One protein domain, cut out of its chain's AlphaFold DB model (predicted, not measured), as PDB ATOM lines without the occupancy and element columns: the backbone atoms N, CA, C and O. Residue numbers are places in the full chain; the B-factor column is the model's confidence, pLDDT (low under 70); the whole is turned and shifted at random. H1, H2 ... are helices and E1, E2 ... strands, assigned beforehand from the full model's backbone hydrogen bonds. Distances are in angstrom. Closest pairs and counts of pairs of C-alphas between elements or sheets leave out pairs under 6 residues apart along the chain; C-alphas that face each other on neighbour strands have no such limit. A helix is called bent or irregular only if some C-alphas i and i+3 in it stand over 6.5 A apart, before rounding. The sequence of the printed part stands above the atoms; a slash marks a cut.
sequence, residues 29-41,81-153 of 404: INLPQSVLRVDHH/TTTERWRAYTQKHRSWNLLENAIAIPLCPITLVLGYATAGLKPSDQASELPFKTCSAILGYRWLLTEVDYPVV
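This is residues 29 to 41 and 81 to 153 of the 404 residues of an uncharacterized protein of Nitrospiraceae bacterium (UniProt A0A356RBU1). A long, strongly twisted three-stranded sheet makes one end of the domain, and a head of two helices sits at the other, where the bent helix H1 and the shorter H2 fold back on each other as a hairpin. H2 lies between H1 and the near end of the sheet, which it only grazes, and the two arms of H1 are away from the strands. The printed part has 86 residues with three named strands and two named helices, in the order E1 E2 H1 H2 E3; the sheet runs E1 - E2 - E3, all antiparallel, and the class is mixed, helices and strands. The whole is loose, with a radius of gyration of the C-alphas of 15.4 A, and flat, spanning 48 by 34 by 15 A.

E1, residues 30 to 41, is an edge strand, antiparallel to the inner strand E2, residues 81 to 92, at 157 degrees; N 31 and O 89 are 2.9 A apart, within hydrogen-bond range. E3, residues 142 to 152, the other edge strand, is antiparallel to E2 at 164 degrees, with N 86 and O 148 at 2.9 A. E1 bends by 96 degrees at residue 33, E2 by 68 degrees at residue 87 and E3 by 71 degrees at residue 145. By its hydrogen bonds H1, residues 98 to 121, was assigned as one helix, but it is bent: C-alphas 106 and 109 are 6.6 A apart, and its arms H1a, residues 98 to 106, and H1b, residues 109 to 121, stand at a steep tilt of 52 degrees. H2, residues 129 to 138, touches H1b at a shallow tilt of 17 degrees, opposite ways, a helical hairpin; their closest C-alphas are those of Thr 111 and Pro 131, 4.8 A apart. H2 touches H1a at a steep tilt of 56 degrees, opposite ways, the closest C-alphas being those of Asn 101 and Ile 138, 5.2 A. H2 is on the sheet but only grazes it, with residues 129 to 137; H1a and H1b are not on it. Each O i to N i+4 pair is within hydrogen-bond range in H1b, against 4 of 5 in H1a and 5 of 6 in H2.

E1 begins at C-alpha 30, (12.259, -50.388, 104.579), and measures 23.6 A. E2 measures 28.8 A, H1a 13.2 A, H1b 18.6 A and H2 14.9 A. E3 measures 26.6 A and ends at C-alpha 152, (16.512, -53.678, 90.327).

The two C-alphas farthest apart are those of His 41 and Pro 106, 48.1 A. Residues 42 to 80 are not printed, and C-alphas 41 and 81 are 5.2 A apart across the cut. Of the links that are printed whole, E2 to H1 and H2 to E3 are tight and H1 to H2 is short. The mean pLDDT of the printed part is 72.5; 30 residues are under 70, among them residues 92 to 96 and 115 to 130.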
ATOM      1  N   ILE A  29       8.757 -52.714 106.796       69.06
ATOM      2  CA  ILE A  29       8.876 -51.514 105.968       69.06
ATOM      3  C   ILE A  29      10.344 -51.082 105.977       69.06
ATOM      4  O   ILE A  29      10.934 -50.896 107.045       69.06
ATOM      5  N   ASN A  30      10.917 -50.919 104.786       71.62
ATOM      6  CA  ASN A  30      12.259 -50.388 104.579       71.62
ATOM      7  C   ASN A  30      12.142 -49.055 103.839       71.62
ATOM      8  O   ASN A  30      11.558 -49.000 102.757       71.62
ATOM      9  N   LEU A  31      12.689 -47.993 104.422       70.81
ATOM     10  CA  LEU A  31      12.708 -46.664 103.816       70.81
ATOM     11  C   LEU A  31      14.110 -46.384 103.268       70.81
ATOM     12  O   LEU A  31      15.029 -46.195 104.073       70.81
ATOM     13  N   PRO A  32      14.297 -46.386 101.939       67.75
ATOM     14  CA  PRO A  32      15.599 -46.131 101.338       67.75
ATOM     15  C   PRO A  32      16.034 -44.687 101.617       67.75
ATOM     16  O   PRO A  32      15.243 -43.759 101.461       67.75
ATOM     17  N   GLN A  33      17.286 -44.494 102.043       74.25
ATOM     18  CA  GLN A  33      17.879 -43.160 102.194       74.25
ATOM     19  C   GLN A  33      18.895 -42.851 101.107       74.25
ATOM     20  O   GLN A  33      18.818 -41.815 100.462       74.25
ATOM     21  N   SER A  34      19.877 -43.732 100.934       74.62
ATOM     22  CA  SER A  34      20.964 -43.505  99.988       74.62
ATOM     23  C   SER A  34      21.481 -44.823  99.437       74.62
ATOM     24  O   SER A  34      21.671 -45.779 100.199       74.62
ATOM     25  N   VAL A  35      21.774 -44.846  98.140       77.69
ATOM     26  CA  VAL A  35      22.487 -45.952  97.495       77.69
ATOM     27  C   VAL A  35      23.904 -46.002  98.062       77.69
ATOM     28  O   VAL A  35      24.623 -45.006  98.033       77.69
ATOM     29  N   LEU A  36      24.301 -47.150  98.606       79.19
ATOM     30  CA  LEU A  36      25.678 -47.391  99.044       79.19
ATOM     31  C   LEU A  36      26.513 -47.969  97.909       79.19
ATOM     32  O   LEU A  36      27.668 -47.590  97.732       79.19
ATOM     33  N   ARG A  37      25.935 -48.921  97.175       82.88
ATOM     34  CA  ARG A  37      26.618 -49.662  96.123       82.88
ATOM     35  C   ARG A  37      25.611 -50.170  95.104       82.88
ATOM     36  O   ARG A  37      24.510 -50.565  95.472       82.88
ATOM     37  N   VAL A  38      26.015 -50.176  93.843       83.25
ATOM     38  CA  VAL A  38      25.285 -50.820  92.752       83.25
ATOM     39  C   VAL A  38      26.173 -51.942  92.245       83.25
ATOM     40  O   VAL A  38      27.295 -51.684  91.812       83.25
ATOM     41  N   ASP A  39      25.698 -53.175  92.357       82.25
ATOM     42  CA  ASP A  39      26.375 -54.349  91.825       82.25
ATOM     43  C   ASP A  39      25.648 -54.819  90.567       82.25
ATOM     44  O   ASP A  39      24.424 -54.962  90.549       82.25
ATOM     45  N   HIS A  40      26.417 -55.060  89.509       80.06
ATOM     46  CA  HIS A  40      25.924 -55.650  88.275       80.06
ATOM     47  C   HIS A  40      26.458 -57.069  88.168       80.06
ATOM     48  O   HIS A  40      27.659 -57.298  88.314       80.06
ATOM     49  N   HIS A  41      25.560 -58.007  87.909       79.75
ATOM     50  CA  HIS A  41      25.912 -59.376  87.607       79.75
ATOM     51  C   HIS A  41      25.319 -59.751  86.253       79.75
ATOM     52  O   HIS A  41      24.119 -59.593  86.017       79.75
ATOM     53  N   THR A  81      21.398 -58.810  85.921       81.44
ATOM     54  CA  THR A  81      20.797 -58.549  87.225       81.44
ATOM     55  C   THR A  81      21.540 -57.395  87.881       81.44
ATOM     56  O   THR A  81      22.770 -57.352  87.912       81.44
ATOM     57  N   THR A  82      20.792 -56.398  88.345       83.00
ATOM     58  CA  THR A  82      21.361 -55.282  89.099       83.00
ATOM     59  C   THR A  82      20.818 -55.347  90.510       83.00
ATOM     60  O   THR A  82      19.606 -55.362  90.716       83.00
ATOM     61  N   THR A  83      21.719 -55.382  91.478       85.06
ATOM     62  CA  THR A  83      21.356 -55.330  92.889       85.06
ATOM     63  C   THR A  83      21.879 -54.024  93.442       85.06
ATOM     64  O   THR A  83      23.080 -53.752  93.417       85.06
ATOM     65  N   GLU A  84      20.973 -53.195  93.933       85.88
ATOM     66  CA  GLU A  84      21.352 -51.975  94.623       85.88
ATOM     67  C   GLU A  84      21.351 -52.234  96.121       85.88
ATOM     68  O   GLU A  84      20.337 -52.612  96.709       85.88
ATOM     69  N   ARG A  85      22.492 -52.000  96.760       85.88
ATOM     70  CA  ARG A  85      22.611 -52.018  98.211       85.88
ATOM     71  C   ARG A  85      22.319 -50.628  98.733       85.88
ATOM     72  O   ARG A  85      23.070 -49.680  98.491       85.88
ATOM     73  N   TRP A  86      21.235 -50.514  99.480       83.94
ATOM     74  CA  TRP A  86      20.786 -49.263 100.062       83.94
ATOM     75  C   TRP A  86      21.067 -49.232 101.552       83.94
ATOM     76  O   TRP A  86      20.921 -50.217 102.276       83.94
ATOM     77  N   ARG A  87      21.400 -48.040 102.029       82.12
ATOM     78  CA  ARG A  87      21.249 -47.702 103.434       82.12
ATOM     79  C   ARG A  87      19.792 -47.312 103.649       82.12
ATOM     80  O   ARG A  87      19.322 -46.351 103.038       82.12
ATOM     81  N   ALA A  88      19.083 -48.067 104.480       79.94
ATOM     82  CA  ALA A  88      17.653 -47.896 104.691       79.94
ATOM     83  C   ALA A  88      17.287 -47.908 106.177       79.94
ATOM     84  O   ALA A  88      17.944 -48.548 107.002       79.94
ATOM     85  N   TYR A  89      16.207 -47.207 106.516       77.44
ATOM     86  CA  TYR A  89      15.561 -47.364 107.811       77.44
ATOM     87  C   TYR A  89      14.632 -48.563 107.770       77.44
ATOM     88  O   TYR A  89      13.591 -48.524 107.117       77.44
ATOM     89  N   THR A  90      14.992 -49.605 108.505       76.25
ATOM     90  CA  THR A  90      14.196 -50.819 108.642       76.25
ATOM     91  C   THR A  90      13.408 -50.775 109.939       76.25
ATOM     92  O   THR A  90      13.944 -50.512 111.023       76.25
ATOM     93  N   GLN A  91      12.110 -51.031 109.824       73.75
ATOM     94  CA  GLN A  91      11.219 -51.097 110.968       73.75
ATOM     95  C   GLN A  91      11.550 -52.324 111.834       73.75
ATOM     96  O   GLN A  91      11.377 -53.468 111.417       73.75
ATOM     97  N   LYS A  92      11.969 -52.108 113.082       67.69
ATOM     98  CA  LYS A  92      12.033 -53.160 114.105       67.69
ATOM     99  C   LYS A  92      10.629 -53.436 114.652       67.69
ATOM    100  O   LYS A  92       9.768 -52.553 114.651       67.69
ATOM    101  N   HIS A  93      10.416 -54.646 115.180       63.53
ATOM    102  CA  HIS A  93       9.202 -55.024 115.909       63.53
ATOM    103  C   HIS A  93       8.687 -53.904 116.826       63.53
ATOM    104  O   HIS A  93       9.448 -53.275 117.573       63.53
ATOM    105  N   ARG A  94       7.366 -53.696 116.774       66.31
ATOM    106  CA  ARG A  94       6.655 -52.701 117.574       66.31
ATOM    107  C   ARG A  94       6.910 -52.972 119.056       66.31
ATOM    108  O   ARG A  94       6.520 -54.014 119.572       66.31
ATOM    109  N   SER A  95       7.578 -52.045 119.731       66.06
ATOM    110  CA  SER A  95       7.938 -52.180 121.146       66.06
ATOM    111  C   SER A  95       7.663 -50.869 121.869       66.06
ATOM    112  O   SER A  95       8.356 -49.870 121.679       66.06
ATOM    113  N   TRP A  96       6.627 -50.886 122.705       63.66
ATOM    114  CA  TRP A  96       6.211 -49.738 123.501       63.66
ATOM    115  C   TRP A  96       7.166 -49.553 124.682       63.66
ATOM    116  O   TRP A  96       7.050 -50.245 125.690       63.66
ATOM    117  N   ASN A  97       8.121 -48.629 124.554       70.25
ATOM    118  CA  ASN A  97       8.916 -48.159 125.688       70.25
ATOM    119  C   ASN A  97       8.335 -46.839 126.182       70.25
ATOM    120  O   ASN A  97       8.372 -45.829 125.482       70.25
ATOM    121  N   LEU A  98       7.792 -46.871 127.398       69.06
ATOM    122  CA  LEU A  98       7.119 -45.737 128.027       69.06
ATOM    123  C   LEU A  98       8.025 -44.504 128.132       69.06
ATOM    124  O   LEU A  98       7.543 -43.394 127.932       69.06
ATOM    125  N   LEU A  99       9.324 -44.690 128.392       73.69
ATOM    126  CA  LEU A  99      10.268 -43.582 128.544       73.69
ATOM    127  C   LEU A  99      10.538 -42.881 127.207       73.69
ATOM    128  O   LEU A  99      10.463 -41.660 127.114       73.69
ATOM    129  N   GLU A 100      10.809 -43.657 126.159       67.00
ATOM    130  CA  GLU A 100      11.046 -43.118 124.814       67.00
ATOM    131  C   GLU A 100       9.778 -42.467 124.245       67.00
ATOM    132  O   GLU A 100       9.856 -41.388 123.663       67.00
ATOM    133  N   ASN A 101       8.604 -43.058 124.483       68.69
ATOM    134  CA  ASN A 101       7.326 -42.486 124.054       68.69
ATOM    135  C   ASN A 101       7.013 -41.175 124.789       68.69
ATOM    136  O   ASN A 101       6.561 -40.221 124.160       68.69
ATOM    137  N   ALA A 102       7.294 -41.092 126.095       72.12
ATOM    138  CA  ALA A 102       7.113 -39.867 126.876       72.12
ATOM    139  C   ALA A 102       7.997 -38.711 126.376       72.12
ATOM    140  O   ALA A 102       7.590 -37.554 126.445       72.12
ATOM    141  N   ILE A 103       9.176 -39.027 125.833       75.19
ATOM    142  CA  ILE A 103      10.083 -38.062 125.199       75.19
ATOM    143  C   ILE A 103       9.596 -37.712 123.781       75.19
ATOM    144  O   ILE A 103       9.570 -36.543 123.399       75.19
ATOM    145  N   ALA A 104       9.158 -38.703 123.004       70.62
ATOM    146  CA  ALA A 104       8.733 -38.534 121.616       70.62
ATOM    147  C   ALA A 104       7.445 -37.705 121.453       70.62
ATOM    148  O   ALA A 104       7.348 -36.922 120.511       70.62
ATOM    149  N   ILE A 105       6.474 -37.840 122.368       72.19
ATOM    150  CA  ILE A 105       5.176 -37.137 122.320       72.19
ATOM    151  C   ILE A 105       5.323 -35.605 122.248       72.19
ATOM    152  O   ILE A 105       4.777 -35.014 121.315       72.19
ATOM    153  N   PRO A 106       6.053 -34.935 123.163       76.69
ATOM    154  CA  PRO A 106       6.247 -33.488 123.081       76.69
ATOM    155  C   PRO A 106       7.220 -33.081 121.968       76.69
ATOM    156  O   PRO A 106       7.105 -31.980 121.433       76.69
ATOM    157  N   LEU A 107       8.172 -33.947 121.600       76.00
ATOM    158  CA  LEU A 107       9.182 -33.625 120.593       76.00
ATOM    159  C   LEU A 107       8.669 -33.742 119.157       76.00
ATOM    160  O   LEU A 107       9.130 -32.983 118.318       76.00
ATOM    161  N   CYS A 108       7.708 -34.618 118.860       74.44
ATOM    162  CA  CYS A 108       7.150 -34.780 117.514       74.44
ATOM    163  C   CYS A 108       6.611 -33.479 116.878       74.44
ATOM    164  O   CYS A 108       7.013 -33.174 115.757       74.44
ATOM    165  N   PRO A 109       5.752 -32.664 117.531       73.62
ATOM    166  CA  PRO A 109       5.295 -31.409 116.927       73.62
ATOM    167  C   PRO A 109       6.448 -30.418 116.713       73.62
ATOM    168  O   PRO A 109       6.471 -29.708 115.710       73.62
ATOM    169  N   ILE A 110       7.434 -30.408 117.615       78.06
ATOM    170  CA  ILE A 110       8.624 -29.554 117.516       78.06
ATOM    171  C   ILE A 110       9.486 -29.983 116.321       78.06
ATOM    172  O   ILE A 110       9.854 -29.149 115.492       78.06
ATOM    173  N   THR A 111       9.774 -31.280 116.190       75.75
ATOM    174  CA  THR A 111      10.587 -31.818 115.095       75.75
ATOM    175  C   THR A 111       9.865 -31.751 113.753       75.75
ATOM    176  O   THR A 111      10.533 -31.521 112.750       75.75
ATOM    177  N   LEU A 112       8.531 -31.868 113.712       74.69
ATOM    178  CA  LEU A 112       7.727 -31.626 112.506       74.69
ATOM    179  C   LEU A 112       7.904 -30.196 112.004       74.69
ATOM    180  O   LEU A 112       8.264 -30.000 110.847       74.69
ATOM    181  N   VAL A 113       7.706 -29.198 112.870       77.38
ATOM    182  CA  VAL A 113       7.848 -27.783 112.488       77.38
ATOM    183  C   VAL A 113       9.274 -27.481 112.026       77.38
ATOM    184  O   VAL A 113       9.460 -26.863 110.978       77.38
ATOM    185  N   LEU A 114      10.283 -27.962 112.757       74.12
ATOM    186  CA  LEU A 114      11.691 -27.804 112.377       74.12
ATOM    187  C   LEU A 114      12.021 -28.512 111.055       74.12
ATOM    188  O   LEU A 114      12.738 -27.950 110.228       74.12
ATOM    189  N   GLY A 115      11.484 -29.709 110.822       68.12
ATOM    190  CA  GLY A 115      11.687 -30.469 109.588       68.12
ATOM    191  C   GLY A 115      11.070 -29.783 108.368       68.12
ATOM    192  O   GLY A 115      11.733 -29.627 107.347       68.12
ATOM    193  N   TYR A 116       9.839 -29.276 108.486       69.38
ATOM    194  CA  TYR A 116       9.190 -28.520 107.407       69.38
ATOM    195  C   TYR A 116       9.891 -27.185 107.130       69.38
ATOM    196  O   TYR A 116      10.077 -26.817 105.969       69.38
ATOM    197  N   ALA A 117      10.327 -26.477 108.176       69.44
ATOM    198  CA  ALA A 117      11.070 -25.228 108.024       69.44
ATOM    199  C   ALA A 117      12.442 -25.449 107.366       69.44
ATOM    200  O   ALA A 117      12.840 -24.686 106.489       69.44
ATOM    201  N   THR A 118      13.159 -26.510 107.751       65.56
ATOM    202  CA  THR A 118      14.466 -26.837 107.159       65.56
ATOM    203  C   THR A 118      14.336 -27.325 105.720       65.56
ATOM    204  O   THR A 118      15.095 -26.856 104.877       65.56
ATOM    205  N   ALA A 119      13.325 -28.141 105.401       61.50
ATOM    206  CA  ALA A 119      13.027 -28.555 104.028       61.50
ATOM    207  C   ALA A 119      12.683 -27.368 103.106       61.50
ATOM    208  O   ALA A 119      13.083 -27.360 101.945       61.50
ATOM    209  N   GLY A 120      11.991 -26.344 103.626       60.09
ATOM    210  CA  GLY A 120      11.679 -25.118 102.881       60.09
ATOM    211  C   GLY A 120      12.882 -24.201 102.623       60.09
ATOM    212  O   GLY A 120      12.846 -23.403 101.689       60.09
ATOM    213  N   LEU A 121      13.949 -24.311 103.424       64.62
ATOM    214  CA  LEU A 121      15.160 -23.481 103.315       64.62
ATOM    215  C   LEU A 121      16.290 -24.170 102.541       64.62
ATOM    216  O   LEU A 121      17.014 -23.518 101.791       64.62
ATOM    217  N   LYS A 122      16.450 -25.483 102.719       53.06
ATOM    218  CA  LYS A 122      17.332 -26.346 101.934       53.06
ATOM    219  C   LYS A 122      16.675 -27.721 101.841       53.06
ATOM    220  O   LYS A 122      16.657 -28.429 102.849       53.06
ATOM    221  N   PRO A 123      16.179 -28.132 100.664       54.78
ATOM    222  CA  PRO A 123      15.712 -29.495 100.481       54.78
ATOM    223  C   PRO A 123      16.933 -30.416 100.563       54.78
ATOM    224  O   PRO A 123      17.710 -30.528  99.619       54.78
ATOM    225  N   SER A 124      17.161 -31.000 101.737       56.53
ATOM    226  CA  SER A 124      18.115 -32.086 101.932       56.53
ATOM    227  C   SER A 124      17.355 -33.320 102.390       56.53
ATOM    228  O   SER A 124      16.385 -33.219 103.147       56.53
ATOM    229  N   ASP A 125      17.828 -34.492 101.974       55.97
ATOM    230  CA  ASP A 125      17.196 -35.780 102.285       55.97
ATOM    231  C   ASP A 125      17.150 -36.083 103.799       55.97
ATOM    232  O   ASP A 125      16.427 -36.970 104.247       55.97
ATOM    233  N   GLN A 126      17.879 -35.311 104.615       57.91
ATOM    234  CA  GLN A 126      17.922 -35.431 106.075       57.91
ATOM    235  C   GLN A 126      16.851 -34.596 106.800       57.91
ATOM    236  O   GLN A 126      16.557 -34.867 107.966       57.91
ATOM    237  N   ALA A 127      16.244 -33.594 106.149       60.94
ATOM    238  CA  ALA A 127      15.294 -32.679 106.798       60.94
ATOM    239  C   ALA A 127      13.987 -33.376 107.236       60.94
ATOM    240  O   ALA A 127      13.380 -33.010 108.243       60.94
ATOM    241  N   SER A 128      13.570 -34.417 106.510       62.91
ATOM    242  CA  SER A 128      12.363 -35.207 106.794       62.91
ATOM    243  C   SER A 128      12.607 -36.400 107.728       62.91
ATOM    244  O   SER A 128      11.658 -36.979 108.257       62.91
ATOM    245  N   GLU A 129      13.865 -36.759 107.984       67.19
ATOM    246  CA  GLU A 129      14.229 -37.962 108.736       67.19
ATOM    247  C   GLU A 129      13.915 -37.837 110.236       67.19
ATOM    248  O   GLU A 129      13.341 -38.742 110.850       67.19
ATOM    249  N   LEU A 130      14.285 -36.699 110.826       68.06
ATOM    250  CA  LEU A 130      14.107 -36.414 112.247       68.06
ATOM    251  C   LEU A 130      12.623 -36.406 112.666       68.06
ATOM    252  O   LEU A 130      12.277 -37.154 113.585       68.06
ATOM    253  N   PRO A 131      11.719 -35.648 112.006       70.44
ATOM    254  CA  PRO A 131      10.298 -35.698 112.345       70.44
ATOM    255  C   PRO A 131       9.702 -37.086 112.143       70.44
ATOM    256  O   PRO A 131       8.946 -37.559 112.989       70.44
ATOM    257  N   PHE A 132      10.085 -37.780 111.069       70.31
ATOM    258  CA  PHE A 132       9.590 -39.119 110.788       70.31
ATOM    259  C   PHE A 132       9.936 -40.113 111.909       70.31
ATOM    260  O   PHE A 132       9.048 -40.792 112.433       70.31
ATOM    261  N   LYS A 133      11.201 -40.167 112.348       69.75
ATOM    262  CA  LYS A 133      11.639 -41.050 113.443       69.75
ATOM    263  C   LYS A 133      10.988 -40.699 114.778       69.75
ATOM    264  O   LYS A 133      10.513 -41.592 115.475       69.75
ATOM    265  N   THR A 134      10.954 -39.416 115.140       70.62
ATOM    266  CA  THR A 134      10.405 -38.981 116.433       70.62
ATOM    267  C   THR A 134       8.895 -39.202 116.506       70.62
ATOM    268  O   THR A 134       8.394 -39.668 117.523       70.62
ATOM    269  N   CYS A 135       8.157 -38.935 115.430       73.56
ATOM    270  CA  CYS A 135       6.705 -39.106 115.422       73.56
ATOM    271  C   CYS A 135       6.276 -40.572 115.300       73.56
ATOM    272  O   CYS A 135       5.311 -40.985 115.941       73.56
ATOM    273  N   SER A 136       6.999 -41.391 114.533       72.25
ATOM    274  CA  SER A 136       6.702 -42.827 114.437       72.25
ATOM    275  C   SER A 136       6.995 -43.585 115.741       72.25
ATOM    276  O   SER A 136       6.298 -44.560 116.040       72.25
ATOM    277  N   ALA A 137       7.925 -43.092 116.571       71.06
ATOM    278  CA  ALA A 137       8.168 -43.624 117.912       71.06
ATOM    279  C   ALA A 137       6.924 -43.546 118.816       71.06
ATOM    280  O   ALA A 137       6.657 -44.499 119.541       71.06
ATOM    281  N   ILE A 138       6.087 -42.501 118.698       70.50
ATOM    282  CA  ILE A 138       4.819 -42.375 119.453       70.50
ATOM    283  C   ILE A 138       3.889 -43.569 119.192       70.50
ATOM    284  O   ILE A 138       3.178 -44.028 120.085       70.50
ATOM    285  N   LEU A 139       3.916 -44.107 117.971       69.25
ATOM    286  CA  LEU A 139       3.109 -45.259 117.563       69.25
ATOM    287  C   LEU A 139       3.741 -46.609 117.972       69.25
ATOM    288  O   LEU A 139       3.139 -47.675 117.774       69.25
ATOM    289  N   GLY A 140       4.929 -46.570 118.585       67.31
ATOM    290  CA  GLY A 140       5.722 -47.719 119.013       67.31
ATOM    291  C   GLY A 140       6.593 -48.320 117.907       67.31
ATOM    292  O   GLY A 140       7.126 -49.417 118.097       67.31
ATOM    293  N   TYR A 141       6.716 -47.647 116.757       72.25
ATOM    294  CA  TYR A 141       7.604 -48.065 115.675       72.25
ATOM    295  C   TYR A 141       9.023 -47.591 115.946       72.25
ATOM    296  O   TYR A 141       9.256 -46.442 116.311       72.25
ATOM    297  N   ARG A 142       9.982 -48.489 115.743       74.06
ATOM    298  CA  ARG A 142      11.399 -48.171 115.875       74.06
ATOM    299  C   ARG A 142      12.092 -48.442 114.567       74.06
ATOM    300  O   ARG A 142      11.861 -49.478 113.955       74.06
ATOM    301  N   TRP A 143      12.973 -47.534 114.192       74.12
ATOM    302  CA  TRP A 143      13.717 -47.611 112.948       74.12
ATOM    303  C   TRP A 143      15.185 -47.807 113.268       74.12
ATOM    304  O   TRP A 143      15.758 -47.060 114.062       74.12
ATOM    305  N   LEU A 144      15.787 -48.820 112.663       75.38
ATOM    306  CA  LEU A 144      17.226 -49.025 112.692       75.38
ATOM    307  C   LEU A 144      17.769 -48.748 111.304       75.38
ATOM    308  O   LEU A 144      17.138 -49.091 110.308       75.38
ATOM    309  N   LEU A 145      18.928 -48.106 111.258       77.62
ATOM    310  CA  LEU A 145      19.659 -47.956 110.016       77.62
ATOM    311  C   LEU A 145      20.325 -49.296 109.714       77.62
ATOM    312  O   LEU A 145      21.200 -49.733 110.462       77.62
ATOM    313  N   THR A 146      19.887 -49.950 108.652       79.88
ATOM    314  CA  THR A 146      20.432 -51.226 108.193       79.88
ATOM    315  C   THR A 146      20.722 -51.158 106.706       79.88
ATOM    316  O   THR A 146      20.296 -50.243 105.998       79.88
ATOM    317  N   GLU A 147      21.500 -52.121 106.234       85.06
ATOM    318  CA  GLU A 147      21.780 -52.281 104.816       85.06
ATOM    319  C   GLU A 147      20.785 -53.282 104.242       85.06
ATOM    320  O   GLU A 147      20.567 -54.345 104.825       85.06
ATOM    321  N   VAL A 148      20.140 -52.899 103.146       80.75
ATOM    322  CA  VAL A 148      19.106 -53.693 102.486       80.75
ATOM    323  C   VAL A 148      19.441 -53.764 101.006       80.75
ATOM    324  O   VAL A 148      19.671 -52.733 100.372       80.75
ATOM    325  N   ASP A 149      19.456 -54.978 100.473       81.25
ATOM    326  CA  ASP A 149      19.658 -55.225  99.053       81.25
ATOM    327  C   ASP A 149      18.300 -55.190  98.340       81.25
ATOM    328  O   ASP A 149      17.360 -55.892  98.725       81.25
ATOM    329  N   TYR A 150      18.190 -54.354  97.311       78.62
ATOM    330  CA  TYR A 150      17.011 -54.243  96.462       78.62
ATOM    331  C   TYR A 150      17.342 -54.775  95.064       78.62
ATOM    332  O   TYR A 150      18.259 -54.253  94.420       78.62
ATOM    333  N   PRO A 151      16.611 -55.789  94.563       76.75
ATOM    334  CA  PRO A 151      16.744 -56.194  93.175       76.75
ATOM    335  C   PRO A 151      16.153 -55.095  92.292       76.75
ATOM    336  O   PRO A 151      14.981 -54.736  92.421       76.75
ATOM    337  N   VAL A 152      16.966 -54.570  91.386       78.81
ATOM    338  CA  VAL A 152      16.512 -53.678  90.327       78.81
ATOM    339  C   VAL A 152      16.370 -54.515  89.073       78.81
ATOM    340  O   VAL A 152      17.318 -55.166  88.637       78.81
ATOM    341  N   VAL A 153      15.171 -54.510  88.495       67.38
ATOM    342  CA  VAL A 153      14.940 -55.065  87.162       67.38
ATOM    343  C   VAL A 153      15.193 -53.926  86.175       67.38
ATOM    344  O   VAL A 153      14.336 -53.047  86.056       67.38
TER     345      VAL A 153